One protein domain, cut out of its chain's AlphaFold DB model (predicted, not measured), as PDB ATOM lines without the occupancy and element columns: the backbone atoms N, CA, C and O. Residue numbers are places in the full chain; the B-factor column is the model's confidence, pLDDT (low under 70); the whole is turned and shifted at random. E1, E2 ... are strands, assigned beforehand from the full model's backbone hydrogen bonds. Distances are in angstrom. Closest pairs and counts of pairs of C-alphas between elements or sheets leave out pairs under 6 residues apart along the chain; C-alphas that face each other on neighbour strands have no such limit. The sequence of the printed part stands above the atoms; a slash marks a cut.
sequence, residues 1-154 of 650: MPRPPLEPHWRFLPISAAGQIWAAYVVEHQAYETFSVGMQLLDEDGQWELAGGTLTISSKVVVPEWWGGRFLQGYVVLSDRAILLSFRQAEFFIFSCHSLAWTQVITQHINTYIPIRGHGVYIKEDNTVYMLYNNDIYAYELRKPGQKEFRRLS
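Overview. This is residues 1 to 154 of the 650 residues of an uncharacterized protein of Triticum turgidum subsp. durum (UniProt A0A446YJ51). Two strand sheets form a partly face to face sandwich, crossed at 52 degrees: E1 to E4 make one layer, E5 to E8 cover it, and E9, E10 and E11 carry the second sheet on past E5, beyond the first layer. The seven-stranded sheet is curled like part of a barrel. The printed part has 154 residues with eleven named strands, E1 to E11 along the chain, and no named helix; the class is all strand, though 76 residues, under half, are in named elements. The larger sheet, E8 E7 E6 E5 E9 E10 E11, is mixed, and the smaller, E1 E2 E3 E4, antiparallel. It is compact, with a radius of gyration of the C-alphas of 16.0 A and spans of 52 by 40 by 30 A.

Arrangement. In the larger sheet, E5, residues 72 to 79, and E9, residues 118 to 123, are parallel neighbours, with N 120 and O 75 2.9 A apart. On the other side of E5, E6, residues 82 to 87, is antiparallel, with N 84 and O 76 at 2.8 A. E7, residues 92 to 96, follows, with N 85 and O 93 at 2.8 A, then the edge strand E8, residues 102 to 104, with N 103 and O 94 at 2.8 A. E9 pairs in a staggered way, with E5 over residues 118 to 120 and with E10, residues 128 to 133, over 121 to 123; N 121 and O 130 are 2.8 A apart. E11, residues 136 to 143, is the other edge strand, with N 138 and O 131 at 2.9 A. In the smaller sheet, E1, residues 14 to 17, and E2, residues 20 to 29, form a hairpin, with N 15 and O 22 at 2.7 A. E3, residues 34 to 42, has N 25 and O 38 at 2.9 A across to E2. E4, residues 48 to 58, has N 55 and O 37 at 2.8 A across to E3, and bends by 74 degrees at residue 52. The closest C-alphas of E1 and E5 are those of Ala 17 and Val 77, 6.6 A; those of E4 and E8 are Leu 55 and Trp 102, 6.9 A. E11 is apart from E1, E2, E3 and E4.

Along the chain. E1 begins at C-alpha 14 (-34.259, -36.165, -5.026). E2 is 29.1 A long, E3 26.3 A and E4 26.1 A. E5 starts at C-alpha 72 (-29.174, -25.146, -9.704) and is 20.2 A long. E11, 22.8 A, ends at C-alpha 143 (-37.498, -29.439, -30.796).

Size, cuts and confidence. The two C-alphas farthest apart, Met 1 and Glu 149, are 52.2 A apart. The printed part has no cut. The links E4 to E5 and E8 to E9 are long, with 13 residues each. Mean pLDDT of the printed part is 73.8; residues under 70 include 1 to 13, 28 to 34, 58 to 71 and 148 to 154.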
ATOM      1  N   MET A   1     -16.292 -45.373   4.967       27.77
ATOM      2  CA  MET A   1     -17.655 -44.884   4.681       27.77
ATOM      3  C   MET A   1     -17.549 -43.442   4.220       27.77
ATOM      4  O   MET A   1     -17.112 -42.626   5.032       27.77
ATOM      5  N   PRO A   2     -17.866 -43.099   2.966       27.09
ATOM      6  CA  PRO A   2     -18.003 -41.701   2.604       27.09
ATOM      7  C   PRO A   2     -19.338 -41.210   3.171       27.09
ATOM      8  O   PRO A   2     -20.405 -41.646   2.759       27.09
ATOM      9  N   ARG A   3     -19.251 -40.359   4.194       29.30
ATOM     10  CA  ARG A   3     -20.381 -39.588   4.719       29.30
ATOM     11  C   ARG A   3     -20.897 -38.640   3.622       29.30
ATOM     12  O   ARG A   3     -20.085 -38.218   2.795       29.30
ATOM     13  N   PRO A   4     -22.185 -38.249   3.642       31.98
ATOM     14  CA  PRO A   4     -22.653 -37.122   2.835       31.98
ATOM     15  C   PRO A   4     -21.740 -35.910   3.090       31.98
ATOM     16  O   PRO A   4     -21.271 -35.759   4.227       31.98
ATOM     17  N   PRO A   5     -21.454 -35.056   2.089       35.56
ATOM     18  CA  PRO A   5     -20.707 -33.834   2.336       35.56
ATOM     19  C   PRO A   5     -21.437 -33.031   3.414       35.56
ATOM     20  O   PRO A   5     -22.577 -32.605   3.243       35.56
ATOM     21  N   LEU A   6     -20.775 -32.900   4.561       37.09
ATOM     22  CA  LEU A   6     -21.117 -31.974   5.625       37.09
ATOM     23  C   LEU A   6     -21.070 -30.561   5.040       37.09
ATOM     24  O   LEU A   6     -19.972 -30.054   4.889       37.09
ATOM     25  N   GLU A   7     -22.218 -29.956   4.724       31.78
ATOM     26  CA  GLU A   7     -22.527 -28.543   5.004       31.78
ATOM     27  C   GLU A   7     -24.054 -28.287   4.928       31.78
ATOM     28  O   GLU A   7     -24.726 -28.835   4.052       31.78
ATOM     29  N   PRO A   8     -24.643 -27.432   5.794       28.86
ATOM     30  CA  PRO A   8     -26.100 -27.270   5.937       28.86
ATOM     31  C   PRO A   8     -26.794 -26.547   4.768       28.86
ATOM     32  O   PRO A   8     -28.007 -26.322   4.798       28.86
ATOM     33  N   HIS A   9     -26.045 -26.125   3.748       31.14
ATOM     34  CA  HIS A   9     -26.507 -25.136   2.771       31.14
ATOM     35  C   HIS A   9     -26.980 -25.741   1.440       31.14
ATOM     36  O   HIS A   9     -27.680 -25.069   0.675       31.14
ATOM     37  N   TRP A  10     -26.731 -27.030   1.198       37.44
ATOM     38  CA  TRP A  10     -27.111 -27.727  -0.034       37.44
ATOM     39  C   TRP A  10     -28.325 -28.626   0.231       37.44
ATOM     40  O   TRP A  10     -28.208 -29.721   0.768       37.44
ATOM     41  N   ARG A  11     -29.538 -28.161  -0.113       43.00
ATOM     42  CA  ARG A  11     -30.710 -29.064  -0.105       43.00
ATOM     43  C   ARG A  11     -30.636 -29.922  -1.362       43.00
ATOM     44  O   ARG A  11     -30.819 -29.392  -2.455       43.00
ATOM     45  N   PHE A  12     -30.370 -31.207  -1.173       53.09
ATOM     46  CA  PHE A  12     -30.566 -32.263  -2.156       53.09
ATOM     47  C   PHE A  12     -32.020 -32.228  -2.651       53.09
ATOM     48  O   PHE A  12     -32.947 -32.207  -1.839       53.09
ATOM     49  N   LEU A  13     -32.227 -32.191  -3.968       60.28
ATOM     50  CA  LEU A  13     -33.537 -32.416  -4.578       60.28
ATOM     51  C   LEU A  13     -33.522 -33.839  -5.144       60.28
ATOM     52  O   LEU A  13     -32.899 -34.039  -6.186       60.28
ATOM     53  N   PRO A  14     -34.128 -34.829  -4.465       73.62
ATOM     54  CA  PRO A  14     -34.259 -36.165  -5.026       73.62
ATOM     55  C   PRO A  14     -35.181 -36.120  -6.253       73.62
ATOM     56  O   PRO A  14     -36.258 -35.523  -6.214       73.62
ATOM     57  N   ILE A  15     -34.747 -36.747  -7.341       82.88
ATOM     58  CA  ILE A  15     -35.418 -36.800  -8.640       82.88
ATOM     59  C   ILE A  15     -35.731 -38.262  -8.938       82.88
ATOM     60  O   ILE A  15     -34.823 -39.073  -9.096       82.88
ATOM     61  N   SER A  16     -37.010 -38.608  -9.038       83.12
ATOM     62  CA  SER A  16     -37.422 -39.950  -9.456       83.12
ATOM     63  C   SER A  16     -37.421 -40.042 -10.982       83.12
ATOM     64  O   SER A  16     -38.250 -39.411 -11.637       83.12
ATOM     65  N   ALA A  17     -36.515 -40.834 -11.552       84.00
ATOM     66  CA  ALA A  17     -36.421 -41.078 -12.993       84.00
ATOM     67  C   ALA A  17     -35.856 -42.481 -13.256       84.00
ATOM     68  O   ALA A  17     -35.049 -42.983 -12.479       84.00
ATOM     69  N   ALA A  18     -36.279 -43.132 -14.343       82.31
ATOM     70  CA  ALA A  18     -35.851 -44.498 -14.688       82.31
ATOM     71  C   ALA A  18     -36.132 -45.571 -13.613       82.31
ATOM     72  O   ALA A  18     -35.459 -46.595 -13.570       82.31
ATOM     73  N   GLY A  19     -37.112 -45.346 -12.730       80.69
ATOM     74  CA  GLY A  19     -37.377 -46.235 -11.591       80.69
ATOM     75  C   GLY A  19     -36.346 -46.138 -10.460       80.69
ATOM     76  O   GLY A  19     -36.369 -46.965  -9.556       80.69
ATOM     77  N   GLN A  20     -35.464 -45.137 -10.497       85.94
ATOM     78  CA  GLN A  20     -34.432 -44.887  -9.493       85.94
ATOM     79  C   GLN A  20     -34.519 -43.450  -8.956       85.94
ATOM     80  O   GLN A  20     -35.199 -42.595  -9.533       85.94
ATOM     81  N   ILE A  21     -33.831 -43.180  -7.843       83.56
ATOM     82  CA  ILE A  21     -33.773 -41.849  -7.229       83.56
ATOM     83  C   ILE A  21     -32.396 -41.240  -7.485       83.56
ATOM     84  O   ILE A  21     -31.372 -41.798  -7.102       83.56
ATOM     85  N   TRP A  22     -32.393 -40.068  -8.102       83.94
ATOM     86  CA  TRP A  22     -31.205 -39.322  -8.489       83.94
ATOM     87  C   TRP A  22     -31.095 -38.028  -7.685       83.94
ATOM     88  O   TRP A  22     -32.104 -37.493  -7.232       83.94
ATOM     89  N   ALA A  23     -29.897 -37.477  -7.534       81.69
ATOM     90  CA  ALA A  23     -29.696 -36.156  -6.950       81.69
ATOM     91  C   ALA A  23     -28.553 -35.428  -7.657       81.69
ATOM     92  O   ALA A  23     -27.415 -35.893  -7.678       81.69
ATOM     93  N   ALA A  24     -28.849 -34.255  -8.213       80.56
ATOM     94  CA  ALA A  24     -27.813 -33.383  -8.743       80.56
ATOM     95  C   ALA A  24     -27.110 -32.656  -7.591       80.56
ATOM     96  O   ALA A  24     -27.765 -32.121  -6.691       80.56
ATOM     97  N   TYR A  25     -25.784 -32.588  -7.648       73.44
ATOM     98  CA  TYR A  25     -24.980 -31.779  -6.740       73.44
ATOM     99  C   TYR A  25     -24.117 -30.805  -7.538       73.44
ATOM    100  O   TYR A  25     -23.741 -31.062  -8.682       73.44
ATOM    101  N   VAL A  26     -23.819 -29.666  -6.922       73.00
ATOM    102  CA  VAL A  26     -23.004 -28.608  -7.517       73.00
ATOM    103  C   VAL A  26     -21.857 -28.309  -6.564       73.00
ATOM    104  O   VAL A  26     -22.079 -28.142  -5.369       73.00
ATOM    105  N   VAL A  27     -20.642 -28.247  -7.098       71.00
ATOM    106  CA  VAL A  27     -19.431 -27.829  -6.394       71.00
ATOM    107  C   VAL A  27     -18.959 -26.528  -7.023       71.00
ATOM    108  O   VAL A  27     -18.685 -26.471  -8.222       71.00
ATOM    109  N   GLU A  28     -18.893 -25.482  -6.212       66.62
ATOM    110  CA  GLU A  28     -18.353 -24.183  -6.600       66.62
ATOM    111  C   GLU A  28     -16.845 -24.161  -6.343       66.62
ATOM    112  O   GLU A  28     -16.392 -24.453  -5.232       66.62
ATOM    113  N   HIS A  29     -16.055 -23.834  -7.366       66.69
ATOM    114  CA  HIS A  29     -14.603 -23.745  -7.233       66.69
ATOM    115  C   HIS A  29     -14.209 -22.288  -7.003       66.69
ATOM    116  O   HIS A  29     -14.289 -21.465  -7.907       66.69
ATOM    117  N   GLN A  30     -13.743 -21.968  -5.791       49.53
ATOM    118  CA  GLN A  30     -13.435 -20.591  -5.368       49.53
ATOM    119  C   GLN A  30     -12.350 -19.876  -6.197       49.53
ATOM    120  O   GLN A  30     -12.199 -18.664  -6.084       49.53
ATOM    121  N   ALA A  31     -11.570 -20.599  -7.008       47.50
ATOM    122  CA  ALA A  31     -10.404 -20.041  -7.692       47.50
ATOM    123  C   ALA A  31     -10.671 -19.546  -9.124       47.50
ATOM    124  O   ALA A  31      -9.887 -18.754  -9.639       47.50
ATOM    125  N   TYR A  32     -11.749 -19.980  -9.774       48.53
ATOM    126  CA  TYR A  32     -12.073 -19.625 -11.156       48.53
ATOM    127  C   TYR A  32     -13.571 -19.781 -11.317       48.53
ATOM    128  O   TYR A  32     -14.068 -20.814 -10.889       48.53
ATOM    129  N   GLU A  33     -14.244 -18.803 -11.924       60.78
ATOM    130  CA  GLU A  33     -15.687 -18.669 -12.196       60.78
ATOM    131  C   GLU A  33     -16.326 -19.919 -12.855       60.78
ATOM    132  O   GLU A  33     -16.837 -19.891 -13.972       60.78
ATOM    133  N   THR A  34     -16.239 -21.071 -12.207       65.25
ATOM    134  CA  THR A  34     -16.458 -22.400 -12.760       65.25
ATOM    135  C   THR A  34     -17.121 -23.270 -11.707       65.25
ATOM    136  O   THR A  34     -16.749 -23.282 -10.533       65.25
ATOM    137  N   PHE A  35     -18.123 -24.015 -12.149       73.06
ATOM    138  CA  PHE A  35     -18.934 -24.883 -11.311       73.06
ATOM    139  C   PHE A  35     -18.836 -26.299 -11.854       73.06
ATOM    140  O   PHE A  35     -18.946 -26.511 -13.063       73.06
ATOM    141  N   SER A  36     -18.648 -27.275 -10.971       75.75
ATOM    142  CA  SER A  36     -18.773 -28.685 -11.331       75.75
ATOM    143  C   SER A  36     -20.137 -29.197 -10.910       75.75
ATOM    144  O   SER A  36     -20.506 -29.114  -9.743       75.75
ATOM    145  N   VAL A  37     -20.879 -29.753 -11.857       80.44
ATOM    146  CA  VAL A  37     -22.154 -30.420 -11.618       80.44
ATOM    147  C   VAL A  37     -21.936 -31.920 -11.745       80.44
ATOM    148  O   VAL A  37     -21.363 -32.389 -12.728       80.44
ATOM    149  N   GLY A  38     -22.385 -32.679 -10.756       83.06
ATOM    150  CA  GLY A  38     -22.427 -34.134 -10.830       83.06
ATOM    151  C   GLY A  38     -23.817 -34.664 -10.511       83.06
ATOM    152  O   GLY A  38     -24.681 -33.936 -10.017       83.06
ATOM    153  N   MET A  39     -24.028 -35.940 -10.817       85.94
ATOM    154  CA  MET A  39     -25.262 -36.651 -10.512       85.94
ATOM    155  C   MET A  39     -24.955 -37.801  -9.562       85.94
ATOM    156  O   MET A  39     -23.977 -38.513  -9.760       85.94
ATOM    157  N   GLN A  40     -25.776 -37.986  -8.537       84.94
ATOM    158  CA  GLN A  40     -25.720 -39.137  -7.643       84.94
ATOM    159  C   GLN A  40     -26.953 -40.015  -7.827       84.94
ATOM    160  O   GLN A  40     -28.034 -39.510  -8.124       84.94
ATOM    161  N   LEU A  41     -26.779 -41.316  -7.639       86.00
ATOM    162  CA  LEU A  41     -27.815 -42.340  -7.642       86.00
ATOM    163  C   LEU A  41     -27.953 -42.895  -6.222       86.00
ATOM    164  O   LEU A  41     -26.943 -43.157  -5.574       86.00
ATOM    165  N   LEU A  42     -29.181 -43.050  -5.736       83.06
ATOM    166  CA  LEU A  42     -29.449 -43.741  -4.479       83.06
ATOM    167  C   LEU A  42     -29.452 -45.253  -4.730       83.06
ATOM    168  O   LEU A  42     -30.261 -45.738  -5.528       83.06
ATOM    169  N   ASP A  43     -28.553 -45.972  -4.069       81.75
ATOM    170  CA  ASP A  43     -28.468 -47.428  -4.142       81.75
ATOM    171  C   ASP A  43     -29.529 -48.131  -3.267       81.75
ATOM    172  O   ASP A  43     -30.322 -47.498  -2.561       81.75
ATOM    173  N   GLU A  44     -29.565 -49.464  -3.334       77.94
ATOM    174  CA  GLU A  44     -30.515 -50.297  -2.579       77.94
ATOM    175  C   GLU A  44     -30.287 -50.245  -1.056       77.94
ATOM    176  O   GLU A  44     -31.229 -50.447  -0.286       77.94
ATOM    177  N   ASP A  45     -29.069 -49.914  -0.621       78.19
ATOM    178  CA  ASP A  45     -28.670 -49.768   0.783       78.19
ATOM    179  C   ASP A  45     -28.919 -48.338   1.316       78.19
ATOM    180  O   ASP A  45     -28.599 -48.008   2.469       78.19
ATOM    181  N   GLY A  46     -29.505 -47.465   0.489       71.38
ATOM    182  CA  GLY A  46     -29.810 -46.077   0.818       71.38
ATOM    183  C   GLY A  46     -28.583 -45.162   0.869       71.38
ATOM    184  O   GLY A  46     -28.642 -44.109   1.515       71.38
ATOM    185  N   GLN A  47     -27.472 -45.540   0.233       77.31
ATOM    186  CA  GLN A  47     -26.287 -44.703   0.050       77.31
ATOM    187  C   GLN A  47     -26.306 -44.001  -1.313       77.31
ATOM    188  O   GLN A  47     -26.861 -44.484  -2.294       77.31
ATOM    189  N   TRP A  48     -25.698 -42.815  -1.364       78.38
ATOM    190  CA  TRP A  48     -25.576 -42.037  -2.595       78.38
ATOM    191  C   TRP A  48     -24.253 -42.348  -3.295       78.38
ATOM    192  O   TRP A  48     -23.182 -42.054  -2.758       78.38
ATOM    193  N   GLU A  49     -24.324 -42.858  -4.520       83.50
ATOM    194  CA  GLU A  49     -23.168 -43.153  -5.364       83.50
ATOM    195  C   GLU A  49     -23.056 -42.162  -6.524       83.50
ATOM    196  O   GLU A  49     -24.057 -41.722  -7.084       83.50
ATOM    197  N   LEU A  50     -21.831 -41.783  -6.900       84.25
ATOM    198  CA  LEU A  50     -21.601 -40.907  -8.051       84.25
ATOM    199  C   LEU A  50     -21.964 -41.636  -9.350       84.25
ATOM    200  O   LEU A  50     -21.394 -42.680  -9.659       84.25
ATOM    201  N   ALA A  51     -22.849 -41.039 -10.141       82.88
ATOM    202  CA  ALA A  51     -23.272 -41.569 -11.421       82.88
ATOM    203  C   ALA A  51     -22.660 -40.779 -12.586       82.88
ATOM    204  O   ALA A  51     -22.954 -39.600 -12.791       82.88
ATOM    205  N   GLY A  52     -21.839 -41.461 -13.386       84.12
ATOM    206  CA  GLY A  52     -21.207 -40.885 -14.572       84.12
ATOM    207  C   GLY A  52     -20.101 -39.875 -14.264       84.12
ATOM    208  O   GLY A  52     -19.549 -39.820 -13.166       84.12
ATOM    209  N   GLY A  53     -19.743 -39.089 -15.281       82.75
ATOM    210  CA  GLY A  53     -18.763 -38.009 -15.155       82.75
ATOM    211  C   GLY A  53     -19.377 -36.715 -14.614       82.75
ATOM    212  O   GLY A  53     -20.578 -36.481 -14.739       82.75
ATOM    213  N   THR A  54     -18.544 -35.839 -14.053       82.69
ATOM    214  CA  THR A  54     -18.937 -34.471 -13.681       82.69
ATOM    215  C   THR A  54     -18.811 -33.520 -14.869       82.69
ATOM    216  O   THR A  54     -17.828 -33.574 -15.609       82.69
ATOM    217  N   LEU A  55     -19.767 -32.609 -15.016       82.06
ATOM    218  CA  LEU A  55     -19.764 -31.531 -15.999       82.06
ATOM    219  C   LEU A  55     -19.156 -30.263 -15.387       82.06
ATOM    220  O   LEU A  55     -19.592 -29.838 -14.323       82.06
ATOM    221  N   THR A  56     -18.210 -29.619 -16.070       80.50
ATOM    222  CA  THR A  56     -17.681 -28.306 -15.661       80.50
ATOM    223  C   THR A  56     -18.298 -27.201 -16.514       80.50
ATOM    224  O   THR A  56     -18.205 -27.241 -17.738       80.50
ATOM    225  N   ILE A  57     -18.906 -26.211 -15.864       73.69
ATOM    226  CA  ILE A  57     -19.574 -25.058 -16.482       73.69
ATOM    227  C   ILE A  57     -18.783 -23.797 -16.123       73.69
ATOM    228  O   ILE A  57     -18.530 -23.558 -14.945       73.69
ATOM    229  N   SER A  58     -18.387 -22.989 -17.112       67.81
ATOM    230  CA  SER A  58     -17.692 -21.709 -16.895       67.81
ATOM    231  C   SER A  58     -18.662 -20.526 -16.950       67.81
ATOM    232  O   SER A  58     -19.218 -20.245 -18.011       67.81
ATOM    233  N   SER A  59     -18.811 -19.792 -15.853       60.78
ATOM    234  CA  SER A  59     -19.604 -18.564 -15.759       60.78
ATOM    235  C   SER A  59     -18.744 -17.340 -16.086       60.78
ATOM    236  O   SER A  59     -18.182 -16.724 -15.195       60.78
ATOM    237  N   LYS A  60     -18.656 -16.936 -17.357       50.91
ATOM    238  CA  LYS A  60     -17.844 -15.772 -17.789       50.91
ATOM    239  C   LYS A  60     -18.438 -14.384 -17.473       50.91
ATOM    240  O   LYS A  60     -18.007 -13.397 -18.065       50.91
ATOM    241  N   VAL A  61     -19.471 -14.273 -16.637       45.38
ATOM    242  CA  VAL A  61     -20.232 -13.022 -16.486       45.38
ATOM    243  C   VAL A  61     -20.457 -12.693 -15.015       45.38
ATOM    244  O   VAL A  61     -20.998 -13.508 -14.267       45.38
ATOM    245  N   VAL A  62     -20.067 -11.469 -14.640       42.81
ATOM    246  CA  VAL A  62     -20.401 -10.813 -13.370       42.81
ATOM    247  C   VAL A  62     -21.913 -10.892 -13.171       42.81
ATOM    248  O   VAL A  62     -22.693 -10.347 -13.953       42.81
ATOM    249  N   VAL A  63     -22.315 -11.642 -12.152       39.84
ATOM    250  CA  VAL A  63     -23.713 -11.935 -11.836       39.84
ATOM    251  C   VAL A  63     -24.409 -10.641 -11.400       39.84
ATOM    252  O   VAL A  63     -23.941 -10.004 -10.461       39.84
ATOM    253  N   PRO A  64     -25.541 -10.251 -12.004       35.03
ATOM    254  CA  PRO A  64     -26.363  -9.188 -11.448       35.03
ATOM    255  C   PRO A  64     -27.031  -9.668 -10.142       35.03
ATOM    256  O   PRO A  64     -27.720 -10.691 -10.147       35.03
ATOM    257  N   GLU A  65     -26.853  -8.941  -9.032       34.81
ATOM    258  CA  GLU A  65     -27.296  -9.316  -7.666       34.81
ATOM    259  C   GLU A  65     -28.794  -9.665  -7.522       34.81
ATOM    260  O   GLU A  65     -29.194 -10.348  -6.582       34.81
ATOM    261  N   TRP A  66     -29.638  -9.257  -8.471       39.91
ATOM    262  CA  TRP A  66     -31.096  -9.425  -8.442       39.91
ATOM    263  C   TRP A  66     -31.584 -10.827  -8.849       39.91
ATOM    264  O   TRP A  66     -32.753 -11.161  -8.640       39.91
ATOM    265  N   TRP A  67     -30.701 -11.705  -9.339       34.56
ATOM    266  CA  TRP A  67     -30.978 -13.142  -9.490       34.56
ATOM    267  C   TRP A  67     -30.758 -13.884  -8.163       34.56
ATOM    268  O   TRP A  67     -29.933 -14.796  -8.064       34.56
ATOM    269  N   GLY A  68     -31.505 -13.509  -7.125       33.97
ATOM    270  CA  GLY A  68     -31.525 -14.249  -5.863       33.97
ATOM    271  C   GLY A  68     -31.936 -15.715  -6.087       33.97
ATOM    272  O   GLY A  68     -32.947 -15.999  -6.733       33.97
ATOM    273  N   GLY A  69     -31.144 -16.668  -5.586       48.41
ATOM    274  CA  GLY A  69     -31.406 -18.113  -5.710       48.41
ATOM    275  C   GLY A  69     -30.129 -18.955  -5.657       48.41
ATOM    276  O   GLY A  69     -29.055 -18.405  -5.475       48.41
ATOM    277  N   ARG A  70     -30.201 -20.284  -5.816       58.81
ATOM    278  CA  ARG A  70     -29.031 -21.202  -5.895       58.81
ATOM    279  C   ARG A  70     -28.510 -21.341  -7.339       58.81
ATOM    280  O   ARG A  70     -29.133 -20.805  -8.250       58.81
ATOM    281  N   PHE A  71     -27.362 -21.987  -7.571       68.88
ATOM    282  CA  PHE A  71     -26.836 -22.189  -8.938       68.88
ATOM    283  C   PHE A  71     -27.736 -23.130  -9.762       68.88
ATOM    284  O   PHE A  71     -28.162 -22.774 -10.858       68.88
ATOM    285  N   LEU A  72     -28.106 -24.282  -9.192       74.88
ATOM    286  CA  LEU A  72     -29.174 -25.146  -9.704       74.88
ATOM    287  C   LEU A  72     -30.542 -24.547  -9.336       74.88
ATOM    288  O   LEU A  72     -30.805 -24.294  -8.158       74.88
ATOM    289  N   GLN A  73     -31.396 -24.317 -10.333       78.62
ATOM    290  CA  GLN A  73     -32.714 -23.690 -10.172       78.62
ATOM    291  C   GLN A  73     -33.848 -24.718 -10.163       78.62
ATOM    292  O   GLN A  73     -34.783 -24.577  -9.372       78.62
ATOM    293  N   GLY A  74     -33.762 -25.760 -10.991       82.94
ATOM    294  CA  GLY A  74     -34.823 -26.756 -11.104       82.94
ATOM    295  C   GLY A  74     -34.537 -27.867 -12.106       82.94
ATOM    296  O   GLY A  74     -33.453 -27.937 -12.687       82.94
ATOM    297  N   TYR A  75     -35.513 -28.756 -12.281       88.44
ATOM    298  CA  TYR A  75     -35.401 -29.937 -13.132       88.44
ATOM    299  C   TYR A  75     -36.736 -30.346 -13.764       88.44
ATOM    300  O   TYR A  75     -37.812 -29.955 -13.304       88.44
ATOM    301  N   VAL A  76     -36.649 -31.166 -14.812       91.19
ATOM    302  CA  VAL A  76     -37.777 -31.800 -15.502       91.19
ATOM    303  C   VAL A  76     -37.376 -33.201 -15.935       91.19
ATOM    304  O   VAL A  76     -36.317 -33.393 -16.525       91.19
ATOM    305  N   VAL A  77     -38.234 -34.186 -15.700       89.25
ATOM    306  CA  VAL A  77     -38.027 -35.544 -16.216       89.25
ATOM    307  C   VAL A  77     -38.644 -35.625 -17.614       89.25
ATOM    308  O   VAL A  77     -39.861 -35.556 -17.765       89.25
ATOM    309  N   LEU A  78     -37.811 -35.718 -18.654       85.31
ATOM    310  CA  LEU A  78     -38.261 -35.721 -20.058       85.31
ATOM    311  C   LEU A  78     -38.743 -37.104 -20.517       85.31
ATOM    312  O   LEU A  78     -39.531 -37.239 -21.451       85.31
ATOM    313  N   SER A  79     -38.219 -38.162 -19.916       73.88
ATOM    314  CA  SER A  79     -38.598 -39.541 -20.215       73.88
ATOM    315  C   SER A  79     -38.205 -40.442 -19.053       73.88
ATOM    316  O   SER A  79     -37.555 -39.997 -18.109       73.88
ATOM    317  N   ASP A  80     -38.502 -41.732 -19.170       69.12
ATOM    318  CA  ASP A  80     -37.951 -42.784 -18.316       69.12
ATOM    319  C   ASP A  80     -36.411 -42.831 -18.318       69.12
ATOM    320  O   ASP A  80     -35.850 -43.642 -17.601       69.12
ATOM    321  N   ARG A  81     -35.711 -42.006 -19.112       78.06
ATOM    322  CA  ARG A  81     -34.257 -42.101 -19.309       78.06
ATOM    323  C   ARG A  81     -33.501 -40.783 -19.220       78.06
ATOM    324  O   ARG A  81     -32.281 -40.810 -19.320       78.06
ATOM    325  N   ALA A  82     -34.173 -39.641 -19.077       88.56
ATOM    326  CA  ALA A  82     -33.506 -38.345 -19.189       88.56
ATOM    327  C   ALA A  82     -34.078 -37.282 -18.255       88.56
ATOM    328  O   ALA A  82     -35.296 -37.094 -18.175       88.56
ATOM    329  N   ILE A  83     -33.172 -36.541 -17.621       90.69
ATOM    330  CA  ILE A  83     -33.468 -35.434 -16.715       90.69
ATOM    331  C   ILE A  83     -32.902 -34.154 -17.328       90.69
ATOM    332  O   ILE A  83     -31.701 -34.043 -17.551       90.69
ATOM    333  N   LEU A  84     -33.763 -33.180 -17.587       92.00
ATOM    334  CA  LEU A  84     -33.389 -31.813 -17.923       92.00
ATOM    335  C   LEU A  84     -33.157 -31.027 -16.629       92.00
ATOM    336  O   LEU A  84     -34.017 -31.010 -15.756       92.00
ATOM    337  N   LEU A  85     -32.024 -30.349 -16.521       90.25
ATOM    338  CA  LEU A  85     -31.632 -29.507 -15.395       90.25
ATOM    339  C   LEU A  85     -31.527 -28.056 -15.859       90.25
ATOM    340  O   LEU A  85     -31.026 -27.789 -16.952       90.25
ATOM    341  N   SER A  86     -31.993 -27.130 -15.023       88.06
ATOM    342  CA  SER A  86     -31.985 -25.689 -15.280       88.06
ATOM    343  C   SER A  86     -31.142 -24.949 -14.247       88.06
ATOM    344  O   SER A  86     -31.257 -25.196 -13.041       88.06
ATOM    345  N   PHE A  87     -30.314 -24.021 -14.719       81.81
ATOM    346  CA  PHE A  87     -29.351 -23.270 -13.914       81.81
ATOM    347  C   PHE A  87     -29.631 -21.760 -13.934       81.81
ATOM    348  O   PHE A  87     -30.453 -21.272 -14.712       81.81
ATOM    349  N   ARG A  88     -28.969 -21.005 -13.045       68.88
ATOM    350  CA  ARG A  88     -29.267 -19.588 -12.737       68.88
ATOM    351  C   ARG A  88     -29.280 -18.651 -13.957       68.88
ATOM    352  O   ARG A  88     -30.027 -17.685 -13.923       68.88
ATOM    353  N   GLN A  89     -28.543 -18.942 -15.029       70.31
ATOM    354  CA  GLN A  89     -28.503 -18.129 -16.261       70.31
ATOM    355  C   GLN A  89     -29.423 -18.659 -17.374       70.31
ATOM    356  O   GLN A  89     -29.183 -18.400 -18.548       70.31
ATOM    357  N   ALA A  90     -30.446 -19.446 -17.020       73.25
ATOM    358  CA  ALA A  90     -31.264 -20.183 -17.982       73.25
ATOM    359  C   ALA A  90     -30.412 -21.038 -18.945       73.25
ATOM    360  O   ALA A  90     -30.737 -21.217 -20.116       73.25
ATOM    361  N   GLU A  91     -29.311 -21.584 -18.425       83.12
ATOM    362  CA  GLU A  91     -28.583 -22.669 -19.068       83.12
ATOM    363  C   GLU A  91     -29.288 -23.986 -18.751       83.12
ATOM    364  O   GLU A  91     -29.762 -24.204 -17.628       83.12
ATOM    365  N   PHE A  92     -29.353 -24.868 -19.746       89.00
ATOM    366  CA  PHE A  92     -30.079 -26.123 -19.652       89.00
ATOM    367  C   PHE A  92     -29.203 -27.290 -20.100       89.00
ATOM    368  O   PHE A  92     -28.594 -27.261 -21.172       89.00
ATOM    369  N   PHE A  93     -29.178 -28.343 -19.290       90.06
ATOM    370  CA  PHE A  93     -28.425 -29.562 -19.575       90.06
ATOM    371  C   PHE A  93     -29.309 -30.782 -19.377       90.06
ATOM    372  O   PHE A  93     -30.108 -30.831 -18.449       90.06
ATOM    373  N   ILE A  94     -29.150 -31.778 -20.236       90.88
ATOM    374  CA  ILE A  94     -29.794 -33.077 -20.100       90.88
ATOM    375  C   ILE A  94     -28.773 -34.065 -19.552       90.88
ATOM    376  O   ILE A  94     -27.678 -34.195 -20.099       90.88
ATOM    377  N   PHE A  95     -29.155 -34.773 -18.500       90.69
ATOM    378  CA  PHE A  95     -28.461 -35.950 -18.006       90.69
ATOM    379  C   PHE A  95     -29.225 -37.203 -18.441       90.69
ATOM    380  O   PHE A  95     -30.423 -37.326 -18.163       90.69
ATOM    381  N   SER A  96     -28.551 -38.127 -19.126       89.94
ATOM    382  CA  SER A  96     -29.117 -39.443 -19.437       89.94
ATOM    383  C   SER A  96     -28.899 -40.396 -18.265       89.94
ATOM    384  O   SER A  96     -27.766 -40.698 -17.904       89.94
ATOM    385  N   CYS A  97     -29.990 -40.928 -17.717       87.69
ATOM    386  CA  CYS A  97     -29.973 -41.957 -16.679       87.69
ATOM    387  C   CYS A  97     -29.404 -43.296 -17.184       87.69
ATOM    388  O   CYS A  97     -29.046 -44.143 -16.375       87.69
ATOM    389  N   HIS A  98     -29.339 -43.511 -18.505       86.19
ATOM    390  CA  HIS A  98     -28.860 -44.763 -19.093       86.19
ATOM    391  C   HIS A  98     -27.382 -44.699 -19.486       86.19
ATOM    392  O   HIS A  98     -26.602 -45.563 -19.095       86.19
ATOM    393  N   SER A  99     -26.984 -43.677 -20.250       87.19
ATOM    394  CA  SER A  99     -25.589 -43.513 -20.684       87.19
ATOM    395  C   SER A  99     -24.723 -42.761 -19.672       87.19
ATOM    396  O   SER A  99     -23.508 -42.687 -19.852       87.19
ATOM    397  N   LEU A 100     -25.340 -42.203 -18.623       89.44
ATOM    398  CA  LEU A 100     -24.699 -41.383 -17.589       89.44
ATOM    399  C   LEU A 100     -23.934 -40.182 -18.169       89.44
ATOM    400  O   LEU A 100     -22.945 -39.710 -17.602       89.44
ATOM    401  N   ALA A 101     -24.387 -39.707 -19.331       88.38
ATOM    402  CA  ALA A 101     -23.767 -38.635 -20.087       88.38
ATOM    403  C   ALA A 101     -24.544 -37.322 -19.948       88.38
ATOM    404  O   ALA A 101     -25.775 -37.301 -19.860       88.38
ATOM    405  N   TRP A 102     -23.798 -36.221 -20.004       89.06
ATOM    406  CA  TRP A 102     -24.319 -34.860 -20.034       89.06
ATOM    407  C   TRP A 102     -24.415 -34.356 -21.472       89.06
ATOM    408  O   TRP A 102     -23.517 -34.574 -22.282       89.06
ATOM    409  N   THR A 103     -25.495 -33.657 -21.804       89.25
ATOM    410  CA  THR A 103     -25.691 -33.006 -23.107       89.25
ATOM    411  C   THR A 103     -26.218 -31.594 -22.891       89.25
ATOM    412  O   THR A 103     -27.219 -31.408 -22.204       89.25
ATOM    413  N   GLN A 104     -25.565 -30.588 -23.471       88.69
ATOM    414  CA  GLN A 104     -26.058 -29.211 -23.422       88.69
ATOM    415  C   GLN A 104     -27.257 -29.043 -24.358       88.69
ATOM    416  O   GLN A 104     -27.239 -29.515 -25.496       88.69
ATOM    417  N   VAL A 105     -28.298 -28.365 -23.883       89.88
ATOM    418  CA  VAL A 105     -29.465 -28.021 -24.698       89.88
ATOM    419  C   VAL A 105     -29.184 -26.725 -25.444       89.88
ATOM    420  O   VAL A 105     -28.662 -25.770 -24.869       89.88
ATOM    421  N   ILE A 106     -29.537 -26.679 -26.726       88.25
ATOM    422  CA  ILE A 106     -29.413 -25.460 -27.520       88.25
ATOM    423  C   ILE A 106     -30.497 -24.475 -27.086       88.25
ATOM    424  O   ILE A 106     -31.690 -24.781 -27.115       88.25
ATOM    425  N   THR A 107     -30.066 -23.271 -26.738       83.81
ATOM    426  CA  THR A 107     -30.913 -22.101 -26.515       83.81
ATOM    427  C   THR A 107     -30.542 -21.003 -27.505       83.81
ATOM    428  O   THR A 107     -29.418 -20.958 -28.007       83.81
ATOM    429  N   GLN A 108     -31.480 -20.102 -27.781       76.00
ATOM    430  CA  GLN A 108     -31.239 -18.899 -28.579       76.00
ATOM    431  C   GLN A 108     -30.589 -17.809 -27.702       76.00
ATOM    432  O   GLN A 108     -29.685 -18.082 -26.912       76.00
ATOM    433  N   HIS A 109     -31.027 -16.554 -27.818       70.56
ATOM    434  CA  HIS A 109     -30.536 -15.460 -26.985       70.56
ATOM    435  C   HIS A 109     -30.881 -15.695 -25.502       70.56
ATOM    436  O   HIS A 109     -32.056 -15.714 -25.140       70.56
ATOM    437  N   ILE A 110     -29.861 -15.823 -24.646       63.12
ATOM    438  CA  ILE A 110     -29.984 -16.168 -23.213       63.12
ATOM    439  C   ILE A 110     -30.987 -15.263 -22.472       63.12
ATOM    440  O   ILE A 110     -31.800 -15.747 -21.692       63.12
ATOM    441  N   ASN A 111     -31.029 -13.969 -22.807       65.75
ATOM    442  CA  ASN A 111     -31.908 -12.973 -22.173       65.75
ATOM    443  C   ASN A 111     -33.416 -13.191 -22.417       65.75
ATOM    444  O   ASN A 111     -34.231 -12.440 -21.889       65.75
ATOM    445  N   THR A 112     -33.796 -14.168 -23.244       75.19
ATOM    446  CA  THR A 112     -35.203 -14.478 -23.554       75.19
ATOM    447  C   THR A 112     -35.758 -15.659 -22.756       75.19
ATOM    448  O   THR A 112     -36.952 -15.937 -22.843       75.19
ATOM    449  N   TYR A 113     -34.924 -16.347 -21.969       81.31
ATOM    450  CA  TYR A 113     -35.319 -17.538 -21.220       81.31
ATOM    451  C   TYR A 113     -35.518 -17.232 -19.736       81.31
ATOM    452  O   TYR A 113     -34.747 -16.509 -19.111       81.31
ATOM    453  N   ILE A 114     -36.540 -17.855 -19.156       84.19
ATOM    454  CA  ILE A 114     -36.746 -17.911 -17.708       84.19
ATOM    455  C   ILE A 114     -36.115 -19.233 -17.216       84.19
ATOM    456  O   ILE A 114     -36.188 -20.237 -17.929       84.19
ATOM    457  N   PRO A 115     -35.442 -19.301 -16.059       83.25
ATOM    458  CA  PRO A 115     -34.984 -20.580 -15.521       83.25
ATOM    459  C   PRO A 115     -36.176 -21.395 -15.008       83.25
ATOM    460  O   PRO A 115     -37.089 -20.851 -14.380       83.25
ATOM    461  N   ILE A 116     -36.142 -22.712 -15.205       86.12
ATOM    462  CA  ILE A 116     -37.118 -23.614 -14.587       86.12
ATOM    463  C   ILE A 116     -36.791 -23.671 -13.099       86.12
ATOM    464  O   ILE A 116     -35.728 -24.156 -12.714       86.12
ATOM    465  N   ARG A 117     -37.690 -23.145 -12.264       77.25
ATOM    466  CA  ARG A 117     -37.538 -23.139 -10.806       77.25
ATOM    467  C   ARG A 117     -38.293 -24.310 -10.187       77.25
ATOM    468  O   ARG A 117     -39.484 -24.474 -10.418       77.25
ATOM    469  N   GLY A 118     -37.607 -25.112  -9.378       78.94
ATOM    470  CA  GLY A 118     -38.194 -26.295  -8.750       78.94
ATOM    471  C   GLY A 118     -38.432 -27.428  -9.751       78.94
ATOM    472  O   GLY A 118     -37.494 -27.874 -10.405       78.94
ATOM    473  N   HIS A 119     -39.666 -27.920  -9.835       83.56
ATOM    474  CA  HIS A 119     -40.044 -29.037 -10.702       83.56
ATOM    475  C   HIS A 119     -40.937 -28.551 -11.846       83.56
ATOM    476  O   HIS A 119     -41.998 -27.970 -11.602       83.56
ATOM    477  N   GLY A 120     -40.513 -28.794 -13.086       88.94
ATOM    478  CA  GLY A 120     -41.358 -28.650 -14.270       88.94
ATOM    479  C   GLY A 120     -41.868 -30.005 -14.762       88.94
ATOM    480  O   GLY A 120     -41.299 -31.050 -14.460       88.94
ATOM    481  N   VAL A 121     -42.936 -29.979 -15.551       91.25
ATOM    482  CA  VAL A 121     -43.622 -31.160 -16.078       91.25
ATOM    483  C   VAL A 121     -43.450 -31.227 -17.586       91.25
ATOM    484  O   VAL A 121     -43.790 -30.283 -18.293       91.25
ATOM    485  N   TYR A 122     -42.972 -32.356 -18.100       91.12
ATOM    486  CA  TYR A 122     -42.906 -32.597 -19.538       91.12
ATOM    487  C   TYR A 122     -44.131 -33.373 -20.029       91.12
ATOM    488  O   TYR A 122     -44.413 -34.474 -19.559       91.12
ATOM    489  N   ILE A 123     -44.830 -32.824 -21.022       88.62
ATOM    490  CA  ILE A 123     -45.938 -33.494 -21.707       88.62
ATOM    491  C   ILE A 123     -45.457 -33.973 -23.075       88.62
ATOM    492  O   ILE A 123     -45.229 -33.189 -24.001       88.62
ATOM    493  N   LYS A 124     -45.325 -35.296 -23.205       84.06
ATOM    494  CA  LYS A 124     -44.787 -35.981 -24.390       84.06
ATOM    495  C   LYS A 124     -45.670 -35.833 -25.631       84.06
ATOM    496  O   LYS A 124     -45.178 -35.893 -26.755       84.06
ATOM    497  N   GLU A 125     -46.979 -35.691 -25.458       82.75
ATOM    498  CA  GLU A 125     -47.933 -35.444 -26.547       82.75
ATOM    499  C   GLU A 125     -47.631 -34.120 -27.252       82.75
ATOM    500  O   GLU A 125     -47.744 -34.044 -28.475       82.75
ATOM    501  N   ASP A 126     -47.182 -33.132 -26.477       81.25
ATOM    502  CA  ASP A 126     -47.037 -31.739 -26.894       81.25
ATOM    503  C   ASP A 126     -45.574 -31.337 -27.077       81.25
ATOM    504  O   ASP A 126     -45.289 -30.199 -27.433       81.25
ATOM    505  N   ASN A 127     -44.633 -32.246 -26.796       86.69
ATOM    506  CA  ASN A 127     -43.204 -31.949 -26.668       86.69
ATOM    507  C   ASN A 127     -42.925 -30.695 -25.826       86.69
ATOM    508  O   ASN A 127     -41.989 -29.948 -26.109       86.69
ATOM    509  N   THR A 128     -43.753 -30.443 -24.819       89.62
ATOM    510  CA  THR A 128     -43.763 -29.167 -24.112       89.62
ATOM    511  C   THR A 128     -43.437 -29.384 -22.647       89.62
ATOM    512  O   THR A 128     -43.989 -30.271 -21.997       89.62
ATOM    513  N   VAL A 129     -42.522 -28.573 -22.133       92.06
ATOM    514  CA  VAL A 129     -42.238 -28.461 -20.706       92.06
ATOM    515  C   VAL A 129     -43.087 -27.339 -20.142       92.06
ATOM    516  O   VAL A 129     -42.918 -26.182 -20.516       92.06
ATOM    517  N   TYR A 130     -43.971 -27.683 -19.220       92.50
ATOM    518  CA  TYR A 130     -44.741 -26.737 -18.436       92.50
ATOM    519  C   TYR A 130     -44.047 -26.493 -17.104       92.50
ATOM    520  O   TYR A 130     -43.653 -27.431 -16.413       92.50
ATOM    521  N   MET A 131     -43.914 -25.234 -16.717       90.62
ATOM    522  CA  MET A 131     -43.414 -24.866 -15.398       90.62
ATOM    523  C   MET A 131     -44.343 -23.859 -14.745       90.62
ATOM    524  O   MET A 131     -44.969 -23.051 -15.429       90.62
ATOM    525  N   LEU A 132     -44.384 -23.888 -13.418       85.69
ATOM    526  CA  LEU A 132     -44.984 -22.831 -12.623       85.69
ATOM    527  C   LEU A 132     -43.876 -21.871 -12.192       85.69
ATOM    528  O   LEU A 132     -42.933 -22.274 -11.512       85.69
ATOM    529  N   TYR A 133     -43.990 -20.609 -12.585       81.81
ATOM    530  CA  TYR A 133     -43.097 -19.549 -12.140       81.81
ATOM    531  C   TYR A 133     -43.929 -18.456 -11.474       81.81
ATOM    532  O   TYR A 133     -44.801 -17.861 -12.107       81.81
ATOM    533  N   ASN A 134     -43.673 -18.226 -10.184       75.75
ATOM    534  CA  ASN A 134     -44.549 -17.472  -9.285       75.75
ATOM    535  C   ASN A 134     -45.972 -18.055  -9.289       75.75
ATOM    536  O   ASN A 134     -46.247 -19.059  -8.628       75.75
ATOM    537  N   ASN A 135     -46.858 -17.453 -10.071       77.19
ATOM    538  CA  ASN A 135     -48.267 -17.794 -10.188       77.19
ATOM    539  C   ASN A 135     -48.692 -18.140 -11.630       77.19
ATOM    540  O   ASN A 135     -49.824 -18.568 -11.855       77.19
ATOM    541  N   ASP A 136     -47.774 -18.014 -12.589       84.69
ATOM    542  CA  ASP A 136     -48.027 -18.221 -14.009       84.69
ATOM    543  C   ASP A 136     -47.450 -19.547 -14.512       84.69
ATOM    544  O   ASP A 136     -46.352 -19.969 -14.139       84.69
ATOM    545  N   ILE A 137     -48.193 -20.195 -15.406       88.69
ATOM    546  CA  ILE A 137     -47.753 -21.368 -16.150       88.69
ATOM    547  C   ILE A 137     -47.062 -20.906 -17.426       88.69
ATOM    548  O   ILE A 137     -47.653 -20.223 -18.263       88.69
ATOM    549  N   TYR A 138     -45.816 -21.330 -17.596       89.94
ATOM    550  CA  TYR A 138     -45.038 -21.124 -18.810       89.94
ATOM    551  C   TYR A 138     -44.832 -22.447 -19.536       89.94
ATOM    552  O   TYR A 138     -44.670 -23.487 -18.900       89.94
ATOM    553  N   ALA A 139     -44.802 -22.390 -20.864       91.81
ATOM    554  CA  ALA A 139     -44.555 -23.519 -21.746       91.81
ATOM    555  C   ALA A 139     -43.266 -23.305 -22.548       91.81
ATOM    556  O   ALA A 139     -43.147 -22.309 -23.261       91.81
ATOM    557  N   TYR A 140     -42.339 -24.259 -22.478       90.81
ATOM    558  CA  TYR A 140     -41.200 -24.365 -23.389       90.81
ATOM    559  C   TYR A 140     -41.447 -25.481 -24.382       90.81
ATOM    560  O   TYR A 140     -41.679 -26.626 -23.992       90.81
ATOM    561  N   GLU A 141     -41.312 -25.180 -25.661       89.38
ATOM    562  CA  GLU A 141     -41.350 -26.207 -26.688       89.38
ATOM    563  C   GLU A 141     -39.956 -26.815 -26.883       89.38
ATOM    564  O   GLU A 141     -38.987 -26.095 -27.142       89.38
ATOM    565  N   LEU A 142     -39.854 -28.143 -26.786       88.38
ATOM    566  CA  LEU A 142     -38.659 -28.882 -27.184       88.38
ATOM    567  C   LEU A 142     -38.743 -29.275 -28.656       88.38
ATOM    568  O   LEU A 142     -39.741 -29.835 -29.118       88.38
ATOM    569  N   ARG A 143     -37.646 -29.065 -29.384       87.12
ATOM    570  CA  ARG A 143     -37.498 -29.439 -30.796       87.12
ATOM    571  C   ARG A 143     -36.134 -30.066 -31.066       87.12
ATOM    572  O   ARG A 143     -35.208 -29.950 -30.268       87.12
ATOM    573  N   LYS A 144     -35.996 -30.727 -32.219       84.38
ATOM    574  CA  LYS A 144     -34.669 -31.044 -32.764       84.38
ATOM    575  C   LYS A 144     -34.100 -29.805 -33.464       84.38
ATOM    576  O   LYS A 144     -34.871 -29.091 -34.109       84.38
ATOM    577  N   PRO A 145     -32.778 -29.588 -33.418       81.56
ATOM    578  CA  PRO A 145     -32.144 -28.474 -34.111       81.56
ATOM    579  C   PRO A 145     -32.512 -28.448 -35.600       81.56
ATOM    580  O   PRO A 145     -32.422 -29.466 -36.291       81.56
ATOM    581  N   GLY A 146     -32.956 -27.290 -36.092       72.75
ATOM    582  CA  GLY A 146     -33.345 -27.093 -37.496       72.75
ATOM    583  C   GLY A 146     -34.738 -27.620 -37.877       72.75
ATOM    584  O   GLY A 146     -35.157 -27.466 -39.027       72.75
ATOM    585  N   GLN A 147     -35.485 -28.203 -36.939       73.62
ATOM    586  CA  GLN A 147     -36.848 -28.666 -37.174       73.62
ATOM    587  C   GLN A 147     -37.845 -27.498 -37.066       73.62
ATOM    588  O   GLN A 147     -38.097 -26.981 -35.981       73.62
ATOM    589  N   LYS A 148     -38.434 -27.091 -38.200       67.50
ATOM    590  CA  LYS A 148     -39.401 -25.975 -38.260       67.50
ATOM    591  C   LYS A 148     -40.857 -26.376 -37.998       67.50
ATOM    592  O   LYS A 148     -41.650 -25.526 -37.611       67.50
ATOM    593  N   GLU A 149     -41.208 -27.646 -38.204       66.31
ATOM    594  CA  GLU A 149     -42.572 -28.163 -38.025       66.31
ATOM    595  C   GLU A 149     -42.692 -29.077 -36.804       66.31
ATOM    596  O   GLU A 149     -41.785 -29.859 -36.493       66.31
ATOM    597  N   PHE A 150     -43.855 -29.032 -36.153       64.62
ATOM    598  CA  PHE A 150     -44.173 -29.889 -35.018       64.62
ATOM    599  C   PHE A 150     -44.160 -31.373 -35.422       64.62
ATOM    600  O   PHE A 150     -44.956 -31.819 -36.249       64.62
ATOM    601  N   ARG A 151     -43.272 -32.165 -34.810       65.00
ATOM    602  CA  ARG A 151     -43.334 -33.636 -34.828       65.00
ATOM    603  C   ARG A 151     -43.025 -34.166 -33.443       65.00
ATOM    604  O   ARG A 151     -42.084 -33.697 -32.807       65.00
ATOM    605  N   ARG A 152     -43.782 -35.177 -33.015       65.56
ATOM    606  CA  ARG A 152     -43.603 -35.850 -31.724       65.56
ATOM    607  C   ARG A 152     -42.151 -36.302 -31.547       65.56
ATOM    608  O   ARG A 152     -41.597 -36.962 -32.429       65.56
ATOM    609  N   LEU A 153     -41.543 -35.936 -30.423       68.94
ATOM    610  CA  LEU A 153     -40.175 -36.310 -30.100       68.94
ATOM    611  C   LEU A 153     -40.169 -37.659 -29.380       68.94
ATOM    612  O   LEU A 153     -40.877 -37.885 -28.400       68.94
ATOM    613  N   SER A 154     -39.329 -38.564 -29.867       68.44
ATOM    614  CA  SER A 154     -38.836 -39.698 -29.095       68.44
ATOM    615  C   SER A 154     -37.390 -39.385 -28.733       68.44
ATOM    616  O   SER A 154     -36.525 -39.442 -29.614       68.44
TER     617      SER A 154